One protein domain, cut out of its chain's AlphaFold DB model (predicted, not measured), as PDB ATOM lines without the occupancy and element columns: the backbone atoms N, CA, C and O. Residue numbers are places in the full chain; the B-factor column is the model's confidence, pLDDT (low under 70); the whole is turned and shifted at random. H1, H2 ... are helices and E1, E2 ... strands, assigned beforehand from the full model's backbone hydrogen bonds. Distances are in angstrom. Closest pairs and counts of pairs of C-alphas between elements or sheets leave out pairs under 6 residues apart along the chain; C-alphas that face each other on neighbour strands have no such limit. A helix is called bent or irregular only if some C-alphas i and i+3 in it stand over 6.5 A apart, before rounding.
ATOM      1  N   TYR A   5      15.878 -27.999 -12.808       92.62
ATOM      2  CA  TYR A   5      16.839 -27.679 -11.766       92.62
ATOM      3  C   TYR A   5      16.291 -26.530 -10.922       92.62
ATOM      4  O   TYR A   5      15.985 -25.465 -11.448       92.62
ATOM      5  N   SER A   6      16.100 -26.765  -9.620       91.69
ATOM      6  CA  SER A   6      15.501 -25.786  -8.694       91.69
ATOM      7  C   SER A   6      14.153 -25.219  -9.177       91.69
ATOM      8  O   SER A   6      13.844 -24.051  -8.975       91.69
ATOM      9  N   GLY A   7      13.351 -26.046  -9.859       91.81
ATOM     10  CA  GLY A   7      12.067 -25.635 -10.432       91.81
ATOM     11  C   GLY A   7      12.172 -24.788 -11.706       91.81
ATOM     12  O   GLY A   7      11.167 -24.205 -12.104       91.81
ATOM     13  N   PHE A   8      13.350 -24.686 -12.326       93.81
ATOM     14  CA  PHE A   8      13.544 -24.087 -13.649       93.81
ATOM     15  C   PHE A   8      13.789 -25.180 -14.688       93.81
ATOM     16  O   PHE A   8      14.627 -26.064 -14.479       93.81
ATOM     17  N   ASP A   9      13.068 -25.148 -15.802       95.00
ATOM     18  CA  ASP A   9      13.372 -26.010 -16.945       95.00
ATOM     19  C   ASP A   9      14.535 -25.464 -17.800       95.00
ATOM     20  O   ASP A   9      15.071 -24.381 -17.558       95.00
ATOM     21  N   VAL A  10      14.977 -26.237 -18.798       93.81
ATOM     22  CA  VAL A  10      16.094 -25.849 -19.685       93.81
ATOM     23  C   VAL A  10      15.838 -24.524 -20.395       93.81
ATOM     24  O   VAL A  10      16.762 -23.727 -20.541       93.81
ATOM     25  N   LEU A  11      14.605 -24.288 -20.840       93.88
ATOM     26  CA  LEU A  11      14.259 -23.083 -21.580       93.88
ATOM     27  C   LEU A  11      14.275 -21.865 -20.653       93.88
ATOM     28  O   LEU A  11      14.819 -20.827 -21.024       93.88
ATOM     29  N   GLU A  12      13.729 -21.999 -19.445       94.62
ATOM     30  CA  GLU A  12      13.763 -20.955 -18.421       94.62
ATOM     31  C   GLU A  12      15.201 -20.615 -18.011       94.62
ATOM     32  O   GLU A  12      15.562 -19.436 -17.983       94.62
ATOM     33  N   MET A  13      16.040 -21.630 -17.772       96.06
ATOM     34  CA  MET A  13      17.458 -21.438 -17.448       96.06
ATOM     35  C   MET A  13      18.193 -20.700 -18.571       96.06
ATOM     36  O   MET A  13      18.863 -19.698 -18.322       96.06
ATOM     37  N   LEU A  14      18.035 -21.147 -19.822       95.81
ATOM     38  CA  LEU A  14      18.667 -20.512 -20.983       95.81
ATOM     39  C   LEU A  14      18.205 -19.073 -21.181       95.81
ATOM     40  O   LEU A  14      19.026 -18.198 -21.449       95.81
ATOM     41  N   LYS A  15      16.903 -18.818 -21.030       95.31
ATOM     42  CA  LYS A  15      16.344 -17.472 -21.142       95.31
ATOM     43  C   LYS A  15      16.952 -16.548 -20.094       95.31
ATOM     44  O   LYS A  15      17.314 -15.425 -20.427       95.31
ATOM     45  N   PHE A  16      17.080 -17.013 -18.853       95.50
ATOM     46  CA  PHE A  16      17.655 -16.202 -17.788       95.50
ATOM     47  C   PHE A  16      19.137 -15.907 -18.029       95.50
ATOM     48  O   PHE A  16      19.538 -14.753 -17.914       95.50
ATOM     49  N   ILE A  17      19.930 -16.905 -18.434       95.94
ATOM     50  CA  ILE A  17      21.342 -16.689 -18.787       95.94
ATOM     51  C   ILE A  17      21.443 -15.659 -19.917       95.94
ATOM     52  O   ILE A  17      22.136 -14.662 -19.762       95.94
ATOM     53  N   ASN A  18      20.696 -15.847 -21.011       95.81
ATOM     54  CA  ASN A  18      20.749 -14.971 -22.184       95.81
ATOM     55  C   ASN A  18      20.403 -13.505 -21.874       95.81
ATOM     56  O   ASN A  18      20.882 -12.602 -22.549       95.81
ATOM     57  N   LEU A  19      19.543 -13.265 -20.880       95.25
ATOM     58  CA  LEU A  19      19.172 -11.915 -20.453       95.25
ATOM     59  C   LEU A  19      20.238 -11.240 -19.577       95.25
ATOM     60  O   LEU A  19      20.207 -10.021 -19.442       95.25
ATOM     61  N   ASN A  20      21.145 -12.014 -18.976       94.88
ATOM     62  CA  ASN A  20      22.089 -11.546 -17.957       94.88
ATOM     63  C   ASN A  20      23.568 -11.790 -18.326       94.88
ATOM     64  O   ASN A  20      24.454 -11.601 -17.493       94.88
ATOM     65  N   CYS A  21      23.851 -12.211 -19.559       95.81
ATOM     66  CA  CYS A  21      25.202 -12.375 -20.094       95.81
ATOM     67  C   CYS A  21      25.423 -11.457 -21.304       95.81
ATOM     68  O   CYS A  21      24.464 -11.102 -21.988       95.81
ATOM     69  N   GLU A  22      26.673 -11.112 -21.623       97.31
ATOM     70  CA  GLU A  22      26.962 -10.351 -22.847       97.31
ATOM     71  C   GLU A  22      26.976 -11.242 -24.093       97.31
ATOM     72  O   GLU A  22      26.732 -10.769 -25.204       97.31
ATOM     73  N   TYR A  23      27.272 -12.532 -23.925       96.50
ATOM     74  CA  TYR A  23      27.325 -13.486 -25.024       96.50
ATOM     75  C   TYR A  23      26.906 -14.877 -24.569       96.50
ATOM     76  O   TYR A  23      27.366 -15.356 -23.535       96.50
ATOM     77  N   LEU A  24      26.098 -15.536 -25.397       96.44
ATOM     78  CA  LEU A  24      25.677 -16.922 -25.253       96.44
ATOM     79  C   LEU A  24      25.772 -17.598 -26.620       96.44
ATOM     80  O   LEU A  24      25.117 -17.175 -27.571       96.44
ATOM     81  N   ALA A  25      26.521 -18.693 -26.704       96.75
ATOM     82  CA  ALA A  25      26.496 -19.584 -27.855       96.75
ATOM     83  C   ALA A  25      26.369 -21.035 -27.414       96.75
ATOM     84  O   ALA A  25      26.960 -21.449 -26.414       96.75
ATOM     85  N   ILE A  26      25.601 -21.800 -28.185       95.62
ATOM     86  CA  ILE A  26      25.453 -23.243 -28.026       95.62
ATOM     87  C   ILE A  26      25.630 -23.865 -29.401       95.62
ATOM     88  O   ILE A  26      24.891 -23.556 -30.333       95.62
ATOM     89  N   GLU A  27      26.598 -24.760 -29.513       96.06
ATOM     90  CA  GLU A  27      26.944 -25.437 -30.753       96.06
ATOM     91  C   GLU A  27      26.808 -26.944 -30.563       96.06
ATOM     92  O   GLU A  27      27.244 -27.508 -29.558       96.06
ATOM     93  N   LYS A  28      26.189 -27.614 -31.534       96.56
ATOM     94  CA  LYS A  28      26.108 -29.075 -31.552       96.56
ATOM     95  C   LYS A  28      27.461 -29.635 -32.001       96.56
ATOM     96  O   LYS A  28      27.903 -29.331 -33.103       96.56
ATOM     97  N   VAL A  29      28.094 -30.456 -31.162       95.56
ATOM     98  CA  VAL A  29      29.386 -31.105 -31.460       95.56
ATOM     99  C   VAL A  29      29.152 -32.502 -32.027       95.56
ATOM    100  O   VAL A  29      29.731 -32.877 -33.042       95.56
ATOM    101  N   THR A  30      28.261 -33.264 -31.391       94.81
ATOM    102  CA  THR A  30      27.825 -34.594 -31.835       94.81
ATOM    103  C   THR A  30      26.309 -34.707 -31.688       94.81
ATOM    104  O   THR A  30      25.641 -33.755 -31.285       94.81
ATOM    105  N   ASP A  31      25.722 -35.867 -31.984       93.38
ATOM    106  CA  ASP A  31      24.287 -36.092 -31.760       93.38
ATOM    107  C   ASP A  31      23.855 -35.987 -30.295       93.38
ATOM    108  O   ASP A  31      22.680 -35.734 -30.026       93.38
ATOM    109  N   PHE A  32      24.797 -36.110 -29.360       91.75
ATOM    110  CA  PHE A  32      24.513 -36.115 -27.928       91.75
ATOM    111  C   PHE A  32      25.257 -35.030 -27.140       91.75
ATOM    112  O   PHE A  32      24.892 -34.757 -25.994       91.75
ATOM    113  N   GLU A  33      26.269 -34.398 -27.735       95.69
ATOM    114  CA  GLU A  33      27.111 -33.405 -27.074       95.69
ATOM    115  C   GLU A  33      26.978 -32.020 -27.691       95.69
ATOM    116  O   GLU A  33      26.919 -31.836 -28.909       95.69
ATOM    117  N   PHE A  34      27.003 -31.033 -26.804       97.31
ATOM    118  CA  PHE A  34      26.904 -29.622 -27.113       97.31
ATOM    119  C   PHE A  34      28.052 -28.889 -26.440       97.31
ATOM    120  O   PHE A  34      28.411 -29.201 -25.303       97.31
ATOM    121  N   LYS A  35      28.603 -27.898 -27.130       97.38
ATOM    122  CA  LYS A  35      29.527 -26.920 -26.572       97.38
ATOM    123  C   LYS A  35      28.744 -25.660 -26.239       97.38
ATOM    124  O   LYS A  35      27.958 -25.201 -27.061       97.38
ATOM    125  N   MET A  36      28.954 -25.101 -25.056       97.69
ATOM    126  CA  MET A  36      28.357 -23.833 -24.646       97.69
ATOM    127  C   MET A  36      29.445 -22.872 -24.216       97.69
ATOM    128  O   MET A  36      30.351 -23.250 -23.474       97.69
ATOM    129  N   VAL A  37      29.328 -21.641 -24.700       97.81
ATOM    130  CA  VAL A  37      30.224 -20.531 -24.389       97.81
ATOM    131  C   VAL A  37      29.376 -19.373 -23.889       97.81
ATOM    132  O   VAL A  37      28.440 -18.953 -24.569       97.81
ATOM    133  N   ILE A  38      29.709 -18.863 -22.709       97.62
ATOM    134  CA  ILE A  38      29.090 -17.688 -22.104       97.62
ATOM    135  C   ILE A  38      30.184 -16.688 -21.765       97.62
ATOM    136  O   ILE A  38      31.224 -17.064 -21.219       97.62
ATOM    137  N   LYS A  39      29.922 -15.416 -22.060       97.44
ATOM    138  CA  LYS A  39      30.685 -14.285 -21.529       97.44
ATOM    139  C   LYS A  39      29.771 -13.492 -20.607       97.44
ATOM    140  O   LYS A  39      28.663 -13.138 -21.015       97.44
ATOM    141  N   SER A  40      30.204 -13.323 -19.362       95.38
ATOM    142  CA  SER A  40      29.511 -12.525 -18.352       95.38
ATOM    143  C   SER A  40      30.536 -11.750 -17.539       95.38
ATOM    144  O   SER A  40      31.365 -12.340 -16.848       95.38
ATOM    145  N   SER A  41      30.456 -10.424 -17.560       93.62
ATOM    146  CA  SER A  41      31.260  -9.561 -16.690       93.62
ATOM    147  C   SER A  41      30.894  -9.706 -15.208       93.62
ATOM    148  O   SER A  41      31.727  -9.439 -14.344       93.62
ATOM    149  N   VAL A  42      29.670 -10.156 -14.914       94.19
ATOM    150  CA  VAL A  42      29.144 -10.324 -13.550       94.19
ATOM    151  C   VAL A  42      29.481 -11.704 -12.991       94.19
ATOM    152  O   VAL A  42      29.979 -11.817 -11.874       94.19
ATOM    153  N   TYR A  43      29.221 -12.757 -13.770       93.50
ATOM    154  CA  TYR A  43      29.304 -14.150 -13.316       93.50
ATOM    155  C   TYR A  43      30.564 -14.881 -13.784       93.50
ATOM    156  O   TYR A  43      30.794 -16.031 -13.403       93.50
ATOM    157  N   GLY A  44      31.385 -14.210 -14.586       93.38
ATOM    158  CA  GLY A  44      32.548 -14.790 -15.228       93.38
ATOM    159  C   GLY A  44      32.198 -15.560 -16.498       93.38
ATOM    160  O   GLY A  44      31.042 -15.848 -16.820       93.38
ATOM    161  N   ASP A  45      33.249 -15.895 -17.230       96.00
ATOM    162  CA  ASP A  45      33.143 -16.673 -18.451       96.00
ATOM    163  C   ASP A  45      32.900 -18.151 -18.140       96.00
ATOM    164  O   ASP A  45      33.459 -18.717 -17.198       96.00
ATOM    165  N   PHE A  46      32.113 -18.803 -18.990       96.75
ATOM    166  CA  PHE A  46      31.865 -20.237 -18.913       96.75
ATOM    167  C   PHE A  46      32.074 -20.875 -20.282       96.75
ATOM    168  O   PHE A  46      31.509 -20.434 -21.279       96.75
ATOM    169  N   GLU A  47      32.862 -21.944 -20.328       97.00
ATOM    170  CA  GLU A  47      33.054 -22.754 -21.526       97.00
ATOM    171  C   GLU A  47      33.093 -24.229 -21.136       97.00
ATOM    172  O   GLU A  47      33.935 -24.660 -20.347       97.00
ATOM    173  N   GLN A  48      32.162 -25.014 -21.674       97.38
ATOM    174  CA  GLN A  48      32.104 -26.448 -21.414       97.38
ATOM    175  C   GLN A  48      31.505 -27.195 -22.612       97.38
ATOM    176  O   GLN A  48      30.711 -26.642 -23.373       97.38
ATOM    177  N   THR A  49      31.863 -28.473 -22.747       97.56
ATOM    178  CA  THR A  49      31.223 -29.424 -23.666       97.56
ATOM    179  C   THR A  49      30.576 -30.556 -22.870       97.56
ATOM    180  O   THR A  49      31.132 -31.016 -21.869       97.56
ATOM    181  N   GLY A  50      29.396 -31.006 -23.292       96.19
ATOM    182  CA  GLY A  50      28.720 -32.167 -22.719       96.19
ATOM    183  C   GLY A  50      27.234 -32.232 -23.064       96.19
ATOM    184  O   GLY A  50      26.763 -31.598 -24.006       96.19
ATOM    185  N   TYR A  51      26.474 -33.002 -22.285       95.19
ATOM    186  CA  TYR A  51      25.028 -33.138 -22.476       95.19
ATOM    187  C   TYR A  51      24.277 -31.847 -22.143       95.19
ATOM    188  O   TYR A  51      24.482 -31.275 -21.070       95.19
ATOM    189  N   LEU A  52      23.331 -31.464 -23.008       92.69
ATOM    190  CA  LEU A  52      22.617 -30.182 -22.956       92.69
ATOM    191  C   LEU A  52      22.075 -29.837 -21.562       92.69
ATOM    192  O   LEU A  52      22.359 -28.762 -21.047       92.69
ATOM    193  N   PHE A  53      21.335 -30.745 -20.920       93.88
ATOM    194  CA  PHE A  53      20.749 -30.453 -19.607       93.88
ATOM    195  C   PHE A  53      21.817 -30.150 -18.548       93.88
ATOM    196  O   PHE A  53      21.722 -29.156 -17.833       93.88
ATOM    197  N   ARG A  54      22.858 -30.986 -18.457       94.12
ATOM    198  CA  ARG A  54      23.920 -30.830 -17.453       94.12
ATOM    199  C   ARG A  54      24.767 -29.587 -17.718       94.12
ATOM    200  O   ARG A  54      25.202 -28.937 -16.771       94.12
ATOM    201  N   LEU A  55      24.969 -29.273 -18.993       95.12
ATOM    202  CA  LEU A  55      25.656 -28.084 -19.472       95.12
ATOM    203  C   LEU A  55      24.919 -26.813 -19.033       95.12
ATOM    204  O   LEU A  55      25.491 -25.991 -18.324       95.12
ATOM    205  N   VAL A  56      23.628 -26.717 -19.363       96.19
ATOM    206  CA  VAL A  56      22.774 -25.577 -19.002       96.19
ATOM    207  C   VAL A  56      22.642 -25.451 -17.489       96.19
ATOM    208  O   VAL A  56      22.790 -24.357 -16.959       96.19
ATOM    209  N   MET A  57      22.455 -26.561 -16.770       96.44
ATOM    210  CA  MET A  57      22.414 -26.561 -15.307       96.44
ATOM    211  C   MET A  57      23.703 -25.989 -14.702       96.44
ATOM    212  O   MET A  57      23.645 -25.173 -13.788       96.44
ATOM    213  N   ASN A  58      24.875 -26.414 -15.183       96.50
ATOM    214  CA  ASN A  58      26.150 -25.915 -14.666       96.50
ATOM    215  C   ASN A  58      26.355 -24.430 -14.974       96.50
ATOM    216  O   ASN A  58      26.770 -23.695 -14.083       96.50
ATOM    217  N   ALA A  59      26.026 -24.007 -16.193       96.44
ATOM    218  CA  ALA A  59      26.072 -22.612 -16.609       96.44
ATOM    219  C   ALA A  59      25.100 -21.718 -15.823       96.44
ATOM    220  O   ALA A  59      25.391 -20.550 -15.588       96.44
ATOM    221  N   PHE A  60      23.950 -22.259 -15.414       96.94
ATOM    222  CA  PHE A  60      22.902 -21.525 -14.707       96.94
ATOM    223  C   PHE A  60      23.166 -21.367 -13.207       96.94
ATOM    224  O   PHE A  60      22.670 -20.418 -12.610       96.94
ATOM    225  N   LYS A  61      23.952 -22.250 -12.576       95.81
ATOM    226  CA  LYS A  61      24.225 -22.206 -11.123       95.81
ATOM    227  C   LYS A  61      24.592 -20.816 -10.578       95.81
ATOM    228  O   LYS A  61      24.016 -20.459  -9.555       95.81
ATOM    229  N   PRO A  62      25.482 -20.028 -11.216       95.31
ATOM    230  CA  PRO A  62      25.821 -18.688 -10.730       95.31
ATOM    231  C   PRO A  62      24.630 -17.719 -10.721       95.31
ATOM    232  O   PRO A  62      24.587 -16.816  -9.900       95.31
ATOM    233  N   TYR A  63      23.652 -17.934 -11.601       94.50
ATOM    234  CA  TYR A  63      22.473 -17.087 -11.783       94.50
ATOM    235  C   TYR A  63      21.294 -17.486 -10.882       94.50
ATOM    236  O   TYR A  63      20.261 -16.818 -10.899       94.50
ATOM    237  N   LEU A  64      21.399 -18.597 -10.142       95.00
ATOM    238  CA  LEU A  64      20.260 -19.208  -9.455       95.00
ATOM    239  C   LEU A  64      19.621 -18.268  -8.423       95.00
ATOM    240  O   LEU A  64      18.394 -18.187  -8.352       95.00
ATOM    241  N   ASP A  65      20.435 -17.562  -7.641       94.00
ATOM    242  CA  ASP A  65      19.938 -16.665  -6.593       94.00
ATOM    243  C   ASP A  65      19.152 -15.494  -7.199       94.00
ATOM    244  O   ASP A  65      18.015 -15.226  -6.801       94.00
ATOM    245  N   ASP A  66      19.690 -14.874  -8.249       93.75
ATOM    246  CA  ASP A  66      19.021 -13.803  -8.988       93.75
ATOM    247  C   ASP A  66      17.749 -14.289  -9.694       93.75
ATOM    248  O   ASP A  66      16.736 -13.582  -9.718       93.75
ATOM    249  N   ALA A  67      17.762 -15.509 -10.232       93.56
ATOM    250  CA  ALA A  67      16.597 -16.109 -10.871       93.56
ATOM    251  C   ALA A  67      15.464 -16.371  -9.871       93.56
ATOM    252  O   ALA A  67      14.296 -16.109 -10.177       93.56
ATOM    253  N   ASN A  68      15.793 -16.829  -8.661       93.75
ATOM    254  CA  ASN A  68      14.821 -16.985  -7.581       93.75
ATOM    255  C   ASN A  68      14.225 -15.631  -7.177       93.75
ATOM    256  O   ASN A  68      13.002 -15.489  -7.135       93.75
ATOM    257  N   LEU A  69      15.064 -14.609  -6.978       93.00
ATOM    258  CA  LEU A  69      14.608 -13.257  -6.644       93.00
ATOM    259  C   LEU A  69      13.714 -12.654  -7.740       93.00
ATOM    260  O   LEU A  69      12.713 -12.000  -7.439       93.00
ATOM    261  N   ALA A  70      14.048 -12.868  -9.014       90.50
ATOM    262  CA  ALA A  70      13.235 -12.424 -10.142       90.50
ATOM    263  C   ALA A  70      11.865 -13.121 -10.169       90.50
ATOM    264  O   ALA A  70      10.841 -12.456 -10.346       90.50
ATOM    265  N   ARG A  71      11.831 -14.439  -9.935       89.06
ATOM    266  CA  ARG A  71      10.591 -15.224  -9.881       89.06
ATOM    267  C   ARG A  71       9.699 -14.796  -8.713       89.06
ATOM    268  O   ARG A  71       8.497 -14.626  -8.897       89.06
ATOM    269  N   GLU A  72      10.268 -14.540  -7.536       90.25
ATOM    270  CA  GLU A  72       9.516 -14.019  -6.388       90.25
ATOM    271  C   GLU A  72       8.889 -12.649  -6.670       90.25
ATOM    272  O   GLU A  72       7.719 -12.423  -6.351       90.25
ATOM    273  N   LYS A  73       9.643 -11.733  -7.290       87.38
ATOM    274  CA  LYS A  73       9.129 -10.410  -7.679       87.38
ATOM    275  C   LYS A  73       7.992 -10.522  -8.691       87.38
ATOM    276  O   LYS A  73       7.001  -9.804  -8.571       87.38
ATOM    277  N   GLN A  74       8.119 -11.425  -9.661       83.44
ATOM    278  CA  GLN A  74       7.092 -11.649 -10.674       83.44
ATOM    279  C   GLN A  74       5.800 -12.207 -10.066       83.44
ATOM    280  O   GLN A  74       4.718 -11.724 -10.395       83.44
ATOM    281  N   ASN A  75       5.909 -13.165  -9.143       79.44
ATOM    282  CA  ASN A  75       4.750 -13.728  -8.449       79.44
ATOM    283  C   ASN A  75       4.028 -12.675  -7.597       79.44
ATOM    284  O   ASN A  75       2.808 -12.570  -7.673       79.44
ATOM    285  N   LYS A  76       4.771 -11.836  -6.859       78.25
ATOM    286  CA  LYS A  76       4.179 -10.731  -6.083       78.25
ATOM    287  C   LYS A  76       3.430  -9.733  -6.969       78.25
ATOM    288  O   LYS A  76       2.322  -9.339  -6.635       78.25
ATOM    289  N   PHE A  77       4.004  -9.361  -8.115       75.62
ATOM    290  CA  PHE A  77       3.342  -8.451  -9.053       75.62
ATOM    291  C   PHE A  77       2.023  -9.023  -9.594       75.62
ATOM    292  O   PHE A  77       1.035  -8.299  -9.709       75.62
ATOM    293  N   LEU A  78       1.995 -10.319  -9.920       70.94
ATOM    294  CA  LEU A  78       0.781 -10.994 -10.381       70.94
ATOM    295  C   LEU A  78      -0.295 -11.031  -9.289       70.94
ATOM    296  O   LEU A  78      -1.444 -10.704  -9.579       70.94
ATOM    297  N   ASP A  79       0.079 -11.348  -8.049       74.62
ATOM    298  CA  ASP A  79      -0.844 -11.367  -6.906       74.62
ATOM    299  C   ASP A  79      -1.445  -9.985  -6.601       74.62
ATOM    300  O   ASP A  79      -2.618  -9.894  -6.235       74.62
ATOM    301  N   ASP A  80      -0.668  -8.911  -6.766       71.69
ATOM    302  CA  ASP A  80      -1.131  -7.537  -6.537       71.69
ATOM    303  C   ASP A  80      -1.990  -6.996  -7.692       71.69
ATOM    304  O   ASP A  80      -2.838  -6.136  -7.473       71.69
ATOM    305  N   THR A  81      -1.798  -7.496  -8.918       68.75
ATOM    306  CA  THR A  81      -2.549  -7.051 -10.111       68.75
ATOM    307  C   THR A  81      -3.860  -7.824 -10.305       68.75
ATOM    308  O   THR A  81      -4.769  -7.342 -10.978       68.75
ATOM    309  N   LEU A  82      -3.961  -9.037  -9.754       64.88
ATOM    310  CA  LEU A  82      -5.147  -9.899  -9.839       64.88
ATOM    311  C   LEU A  82      -6.117  -9.731  -8.650       64.88
ATOM    312  O   LEU A  82      -7.103 -10.467  -8.571       64.88
ATOM    313  N   LYS A  83      -5.850  -8.784  -7.745       51.66
ATOM    314  CA  LYS A  83      -6.758  -8.336  -6.677       51.66
ATOM    315  C   LYS A  83      -7.501  -7.068  -7.075       51.66
ATOM    316  O   LYS A  83      -8.678  -6.961  -6.668       51.66
TER     317      LYS A  83
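AT A GLANCE: This is residues 5 to 83 of the 83 residues of an uncharacterized protein of Vibrio vulnificus (UniProt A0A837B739). A small body is made of a three-stranded sheet, E1, E2 and E3, with H1 and the arm H2a of a bent helix packed on one face of it and touching each other, H2a on the side of E2 and E3, H1 on the side of E1 and E2. From this body the second arm, H2b, turns off at about a right angle, and residues 71 to 83 stick out as a tail that makes the length. The printed part has 79 residues with two named helices and three named strands, in the order H1, E1, E2, E3, H2, and the antiparallel sheet runs E1, E2, E3. The class is mixed, helices and strands; the whole is only just loose, close to compact, with a radius of gyration of the C-alphas of 14.3 A and spans of 50 by 27 by 15 A.

IN THESE COORDINATES: H1 covers residues 10 to 20, 15.6 A from C-alpha 10 at (16.094, -25.849, -19.685) to C-alpha 20. E1 is residues 23 to 28, 16.9 A long; E2 is residues 34 to 39, 16.8 A; E3 is residues 46 to 50, 12.9 A, beginning at (31.865, -20.237, -18.913). H2, residues 52 to 81, was assigned as one helix by its hydrogen bonds but is bent: C-alphas 62 and 65 are 7.5 A apart. Arm H2a, residues 52 to 62, spans 17.1 A and is itself irregular, with C-alphas 59 and 62 7.1 A apart. Arm H2b, residues 65 to 81, spans 24.7 A and ends at (-2.549, -7.051, -10.111).

HOW THE PARTS SIT: E1, E2 and E3 form a meander, each strand the antiparallel neighbour of the one before. In the hairpin E1 and E2, N 27 and O 35 are 2.8 A apart, within hydrogen-bond range; in the hairpin E2 and E3, N 38 and O 46 are 2.8 A apart, also within range. H1 and H2a are on one face of the sheet, giving two layers, helices over a sheet. H2a has a height over the sheet of 9.0 A and runs along the strands, at 18 degrees to E3 on the local plane; its closest C-alphas to E3 are those of Ala 59 and Phe 46, 6.7 A. H1 and H2a touch, the C-alphas of Met 13 and Phe 60 being closest at 6.1 A, with a steep tilt of 41 degrees, the same way. H2a and H2b are about perpendicular, at 85 degrees. H2b is not on the sheet, and is close to H1 but not clearly touching it: the closest C-alphas, Phe 16 and Ala 67, are 7.0 A apart. In H1 and H2b every O i to N i+4 pair is within hydrogen-bond range; in H2a 6 of 7 are.

THE WHOLE: The C-alphas of Thr 30 and Lys 83, the two farthest apart, are 50.2 A from each other. Without residues 71 to 83, which stand free, the body spans 35 by 26 by 14 A. The printed part has no cut and no long link. The mean pLDDT of the printed part is 92.0; residues 81 to 83 are under 70.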